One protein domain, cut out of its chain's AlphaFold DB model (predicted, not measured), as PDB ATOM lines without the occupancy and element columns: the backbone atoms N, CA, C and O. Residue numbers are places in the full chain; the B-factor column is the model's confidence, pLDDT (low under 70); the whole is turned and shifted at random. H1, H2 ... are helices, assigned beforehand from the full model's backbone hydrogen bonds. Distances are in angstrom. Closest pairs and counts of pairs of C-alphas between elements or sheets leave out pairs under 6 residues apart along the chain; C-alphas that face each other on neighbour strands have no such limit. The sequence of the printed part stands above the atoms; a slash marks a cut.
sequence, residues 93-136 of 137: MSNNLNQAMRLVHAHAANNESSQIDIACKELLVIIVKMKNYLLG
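What this domain is: This is residues 93 to 136 of the 137 residues of an uncharacterized protein of Aeromonas hydrophila (UniProt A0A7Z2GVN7). This is a helical hairpin: helix H1 runs one way, the chain turns at a tight link, and the longer helix H2 folds back beside it; residues 128 to 136, of which 128 to 134 belong to H2, stick out past H1. The printed part has 44 residues with two named helices, H1 then H2, and no named strand; the class is all helix. It is loose, with a radius of gyration of the C-alphas of 12.1 A, and only just flat, spanning 40 by 20 by 8 A.

How they stand to each other: H1, residues 93 to 110, and H2, residues 114 to 134, form a helical hairpin. They run opposite ways at a shallow tilt of 18 degrees. H1 touches H2 with residues 101 to 108 alone, and H2 touches H1 with residues 116 to 120 alone. Their closest C-alphas are those of Val 104 and Ile 116, 6.9 A apart. In H1 and H2 every O i to N i+4 pair is within hydrogen-bond range.

Where its parts are: H1 begins at C-alpha 93, (-36.832, -23.744, -51.995), and is 25.9 A long from first to last C-alpha. H2 is 30.7 A long and ends at C-alpha 134, (-43.630, -35.060, -47.590).

The domain as a whole: The two C-alphas farthest apart, those of Asn 110 and Gly 136, are 39.7 A apart. The printed part has no cut, and the link from H1 to H2 is tight. The mean pLDDT of the printed part is 72.9; residues 107 to 117, 119 and 134 to 136 are under 70.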
ATOM      1  N   MET A  93     -37.540 -23.226 -53.171       82.56
ATOM      2  CA  MET A  93     -36.832 -23.744 -51.995       82.56
ATOM      3  C   MET A  93     -35.482 -24.364 -52.370       82.56
ATOM      4  O   MET A  93     -34.473 -24.078 -51.728       82.56
ATOM      5  N   SER A  94     -35.441 -25.156 -53.445       81.19
ATOM      6  CA  SER A  94     -34.209 -25.788 -53.933       81.19
ATOM      7  C   SER A  94     -33.165 -24.754 -54.360       81.19
ATOM      8  O   SER A  94     -31.982 -24.898 -54.051       81.19
ATOM      9  N   ASN A  95     -33.593 -23.670 -55.013       83.81
ATOM     10  CA  ASN A  95     -32.703 -22.575 -55.396       83.81
ATOM     11  C   ASN A  95     -32.138 -21.826 -54.186       83.81
ATOM     12  O   ASN A  95     -30.950 -21.497 -54.181       83.81
ATOM     13  N   ASN A  96     -32.958 -21.572 -53.166       82.81
ATOM     14  CA  ASN A  96     -32.503 -20.922 -51.936       82.81
ATOM     15  C   ASN A  96     -31.494 -21.798 -51.185       82.81
ATOM     16  O   ASN A  96     -30.452 -21.305 -50.758       82.81
ATOM     17  N   LEU A  97     -31.748 -23.108 -51.101       83.25
ATOM     18  CA  LEU A  97     -30.815 -24.069 -50.508       83.25
ATOM     19  C   LEU A  97     -29.484 -24.124 -51.262       83.25
ATOM     20  O   LEU A  97     -28.422 -24.099 -50.645       83.25
ATOM     21  N   ASN A  98     -29.525 -24.140 -52.594       83.19
ATOM     22  CA  ASN A  98     -28.317 -24.141 -53.414       83.19
ATOM     23  C   ASN A  98     -27.485 -22.861 -53.207       83.19
ATOM     24  O   ASN A  98     -26.262 -22.922 -53.111       83.19
ATOM     25  N   GLN A  99     -28.132 -21.698 -53.092       82.56
ATOM     26  CA  GLN A  99     -27.447 -20.436 -52.792       82.56
ATOM     27  C   GLN A  99     -26.835 -20.429 -51.387       82.56
ATOM     28  O   GLN A  99     -25.673 -20.052 -51.239       82.56
ATOM     29  N   ALA A 100     -27.569 -20.905 -50.379       78.44
ATOM     30  CA  ALA A 100     -27.057 -21.034 -49.017       78.44
ATOM     31  C   ALA A 100     -25.828 -21.956 -48.965       78.44
ATOM     32  O   ALA A 100     -24.807 -21.593 -48.388       78.44
ATOM     33  N   MET A 101     -25.877 -23.103 -49.646       77.56
ATOM     34  CA  MET A 101     -24.754 -24.041 -49.702       77.56
ATOM     35  C   MET A 101     -23.542 -23.453 -50.438       77.56
ATOM     36  O   MET A 101     -22.411 -23.624 -49.993       77.56
ATOM     37  N   ARG A 102     -23.750 -22.694 -51.520       79.00
ATOM     38  CA  ARG A 102     -22.662 -21.968 -52.200       79.00
ATOM     39  C   ARG A 102     -21.993 -20.941 -51.286       79.00
ATOM     40  O   ARG A 102     -20.769 -20.854 -51.286       79.00
ATOM     41  N   LEU A 103     -22.773 -20.197 -50.501       78.19
ATOM     42  CA  LEU A 103     -22.246 -19.242 -49.520       78.19
ATOM     43  C   LEU A 103     -21.457 -19.949 -48.417       78.19
ATOM     44  O   LEU A 103     -20.368 -19.506 -48.068       78.19
ATOM     45  N   VAL A 104     -21.961 -21.077 -47.923       74.88
ATOM     46  CA  VAL A 104     -21.260 -21.935 -46.960       74.88
ATOM     47  C   VAL A 104     -19.929 -22.415 -47.521       74.88
ATOM     48  O   VAL A 104     -18.913 -22.268 -46.853       74.88
ATOM     49  N   HIS A 105     -19.902 -22.941 -48.747       72.44
ATOM     50  CA  HIS A 105     -18.661 -23.390 -49.380       72.44
ATOM     51  C   HIS A 105     -17.666 -22.240 -49.569       72.44
ATOM     52  O   HIS A 105     -16.484 -22.411 -49.283       72.44
ATOM     53  N   ALA A 106     -18.136 -21.063 -49.993       71.38
ATOM     54  CA  ALA A 106     -17.295 -19.872 -50.112       71.38
ATOM     55  C   ALA A 106     -16.751 -19.405 -48.750       71.38
ATOM     56  O   ALA A 106     -15.605 -18.970 -48.660       71.38
ATOM     57  N   HIS A 107     -17.540 -19.518 -47.679       67.50
ATOM     58  CA  HIS A 107     -17.096 -19.188 -46.327       67.50
ATOM     59  C   HIS A 107     -16.143 -20.231 -45.739       67.50
ATOM     60  O   HIS A 107     -15.153 -19.839 -45.135       67.50
ATOM     61  N   ALA A 108     -16.394 -21.524 -45.942       64.44
ATOM     62  CA  ALA A 108     -15.542 -22.615 -45.466       64.44
ATOM     63  C   ALA A 108     -14.182 -22.652 -46.181       64.44
ATOM     64  O   ALA A 108     -13.174 -22.989 -45.571       64.44
ATOM     65  N   ALA A 109     -14.133 -22.265 -47.460       62.66
ATOM     66  CA  ALA A 109     -12.878 -22.114 -48.197       62.66
ATOM     67  C   ALA A 109     -12.028 -20.931 -47.700       62.66
ATOM     68  O   ALA A 109     -10.811 -20.948 -47.854       62.66
ATOM     69  N   ASN A 110     -12.666 -19.913 -47.109       60.41
ATOM     70  CA  ASN A 110     -12.005 -18.691 -46.646       60.41
ATOM     71  C   ASN A 110     -11.757 -18.656 -45.129       60.41
ATOM     72  O   ASN A 110     -10.943 -17.859 -44.681       60.41
ATOM     73  N   ASN A 111     -12.449 -19.484 -44.341       59.62
ATOM     74  CA  ASN A 111     -12.319 -19.573 -42.889       59.62
ATOM     75  C   ASN A 111     -12.575 -21.020 -42.433       59.62
ATOM     76  O   ASN A 111     -13.634 -21.575 -42.728       59.62
ATOM     77  N   GLU A 112     -11.670 -21.590 -41.631       55.84
ATOM     78  CA  GLU A 112     -11.814 -22.895 -40.950       55.84
ATOM     79  C   GLU A 112     -12.889 -22.864 -39.834       55.84
ATOM     80  O   GLU A 112     -12.670 -23.271 -38.693       55.84
ATOM     81  N   SER A 113     -14.074 -22.310 -40.104       59.22
ATOM     82  CA  SER A 113     -15.106 -22.123 -39.084       59.22
ATOM     83  C   SER A 113     -15.955 -23.383 -38.911       59.22
ATOM     84  O   SER A 113     -16.955 -23.594 -39.601       59.22
ATOM     85  N   SER A 114     -15.565 -24.196 -37.925       61.75
ATOM     86  CA  SER A 114     -16.271 -25.393 -37.430       61.75
ATOM     87  C   SER A 114     -17.779 -25.180 -37.198       61.75
ATOM     88  O   SER A 114     -18.585 -26.074 -37.449       61.75
ATOM     89  N   GLN A 115     -18.202 -23.975 -36.795       64.31
ATOM     90  CA  GLN A 115     -19.613 -23.698 -36.501       64.31
ATOM     91  C   GLN A 115     -20.511 -23.647 -37.744       64.31
ATOM     92  O   GLN A 115     -21.677 -24.035 -37.668       64.31
ATOM     93  N   ILE A 116     -19.983 -23.216 -38.894       66.00
ATOM     94  CA  ILE A 116     -20.751 -23.190 -40.148       66.00
ATOM     95  C   ILE A 116     -20.996 -24.623 -40.631       66.00
ATOM     96  O   ILE A 116     -22.105 -24.950 -41.053       66.00
ATOM     97  N   ASP A 117     -19.995 -25.495 -40.512       67.94
ATOM     98  CA  ASP A 117     -20.118 -26.911 -40.872       67.94
ATOM     99  C   ASP A 117     -21.141 -27.644 -39.979       67.94
ATOM    100  O   ASP A 117     -21.972 -28.410 -40.476       67.94
ATOM    101  N   ILE A 118     -21.161 -27.344 -38.675       70.62
ATOM    102  CA  ILE A 118     -22.165 -27.872 -37.732       70.62
ATOM    103  C   ILE A 118     -23.578 -27.409 -38.118       70.62
ATOM    104  O   ILE A 118     -24.470 -28.243 -38.279       70.62
ATOM    105  N   ALA A 119     -23.774 -26.110 -38.362       69.62
ATOM    106  CA  ALA A 119     -25.076 -25.570 -38.759       69.62
ATOM    107  C   ALA A 119     -25.581 -26.166 -40.089       69.62
ATOM    108  O   ALA A 119     -26.775 -26.417 -40.256       69.62
ATOM    109  N   CYS A 120     -24.679 -26.451 -41.033       71.38
ATOM    110  CA  CYS A 120     -25.033 -27.068 -42.313       71.38
ATOM    111  C   CYS A 120     -25.436 -28.535 -42.175       71.38
ATOM    112  O   CYS A 120     -26.381 -28.975 -42.835       71.38
ATOM    113  N   LYS A 121     -24.761 -29.285 -41.298       73.44
ATOM    114  CA  LYS A 121     -25.144 -30.661 -40.958       73.44
ATOM    115  C   LYS A 121     -26.533 -30.703 -40.322       73.44
ATOM    116  O   LYS A 121     -27.350 -31.535 -40.712       73.44
ATOM    117  N   GLU A 122     -26.836 -29.778 -39.414       78.19
ATOM    118  CA  GLU A 122     -28.162 -29.675 -38.789       78.19
ATOM    119  C   GLU A 122     -29.259 -29.314 -39.803       78.19
ATOM    120  O   GLU A 122     -30.309 -29.963 -39.843       78.19
ATOM    121  N   LEU A 123     -28.996 -28.350 -40.693       79.50
ATOM    122  CA  LEU A 123     -29.904 -27.986 -41.788       79.50
ATOM    123  C   LEU A 123     -30.189 -29.164 -42.725       79.50
ATOM    124  O   LEU A 123     -31.345 -29.408 -43.077       79.50
ATOM    125  N   LEU A 124     -29.161 -29.931 -43.096       80.06
ATOM    126  CA  LEU A 124     -29.313 -31.108 -43.950       80.06
ATOM    127  C   LEU A 124     -30.217 -32.165 -43.298       80.06
ATOM    128  O   LEU A 124     -31.090 -32.724 -43.963       80.06
ATOM    129  N   VAL A 125     -30.064 -32.399 -41.991       81.81
ATOM    130  CA  VAL A 125     -30.920 -33.327 -41.233       81.81
ATOM    131  C   VAL A 125     -32.381 -32.873 -41.245       81.81
ATOM    132  O   VAL A 125     -33.275 -33.699 -41.450       81.81
ATOM    133  N   ILE A 126     -32.642 -31.575 -41.069       80.00
ATOM    134  CA  ILE A 126     -34.001 -31.016 -41.118       80.00
ATOM    135  C   ILE A 126     -34.620 -31.215 -42.508       80.00
ATOM    136  O   ILE A 126     -35.757 -31.679 -42.613       80.00
ATOM    137  N   ILE A 127     -33.863 -30.947 -43.575       77.31
ATOM    138  CA  ILE A 127     -34.327 -31.109 -44.962       77.31
ATOM    139  C   ILE A 127     -34.646 -32.575 -45.268       77.31
ATOM    140  O   ILE A 127     -35.687 -32.868 -45.856       77.31
ATOM    141  N   VAL A 128     -33.792 -33.511 -44.842       78.94
ATOM    142  CA  VAL A 128     -34.026 -34.951 -45.029       78.94
ATOM    143  C   VAL A 128     -35.276 -35.409 -44.274       78.94
ATOM    144  O   VAL A 128     -36.087 -36.148 -44.832       78.94
ATOM    145  N   LYS A 129     -35.492 -34.927 -43.042       78.75
ATOM    146  CA  LYS A 129     -36.723 -35.207 -42.283       78.75
ATOM    147  C   LYS A 129     -37.969 -34.667 -42.990       78.75
ATOM    148  O   LYS A 129     -38.942 -35.401 -43.131       78.75
ATOM    149  N   MET A 130     -37.930 -33.426 -43.481       73.81
ATOM    150  CA  MET A 130     -39.045 -32.831 -44.228       73.81
ATOM    151  C   MET A 130     -39.325 -33.576 -45.535       73.81
ATOM    152  O   MET A 130     -40.483 -33.828 -45.855       73.81
ATOM    153  N   LYS A 131     -38.282 -33.988 -46.265       74.81
ATOM    154  CA  LYS A 131     -38.415 -34.815 -47.471       74.81
ATOM    155  C   LYS A 131     -39.150 -36.122 -47.165       74.81
ATOM    156  O   LYS A 131     -40.072 -36.473 -47.892       74.81
ATOM    157  N   ASN A 132     -38.759 -36.828 -46.105       75.62
ATOM    158  CA  ASN A 132     -39.378 -38.104 -45.739       75.62
ATOM    159  C   ASN A 132     -40.833 -37.930 -45.281       75.62
ATOM    160  O   ASN A 132     -41.678 -38.746 -45.629       75.62
ATOM    161  N   TYR A 133     -41.140 -36.843 -44.570       72.75
ATOM    162  CA  TYR A 133     -42.513 -36.503 -44.191       72.75
ATOM    163  C   TYR A 133     -43.398 -36.209 -45.415       72.75
ATOM    164  O   TYR A 133     -44.522 -36.690 -45.506       72.75
ATOM    165  N   LEU A 134     -42.885 -35.448 -46.387       66.88
ATOM    166  CA  LEU A 134     -43.630 -35.060 -47.590       66.88
ATOM    167  C   LEU A 134     -43.807 -36.200 -48.602       66.88
ATOM    168  O   LEU A 134     -44.755 -36.173 -49.382       66.88
ATOM    169  N   LEU A 135     -42.907 -37.186 -48.613       67.75
ATOM    170  CA  LEU A 135     -42.980 -38.348 -49.505       67.75
ATOM    171  C   LEU A 135     -43.784 -39.522 -48.922       67.75
ATOM    172  O   LEU A 135     -43.840 -40.569 -49.560       67.75
ATOM    173  N   GLY A 136     -44.433 -39.338 -47.767       54.41
ATOM    174  CA  GLY A 136     -45.338 -40.323 -47.175       54.41
ATOM    175  C   GLY A 136     -44.612 -41.529 -46.583       54.41
ATOM    176  O   GLY A 136     -44.704 -42.630 -47.124       54.41
TER     177      GLY A 136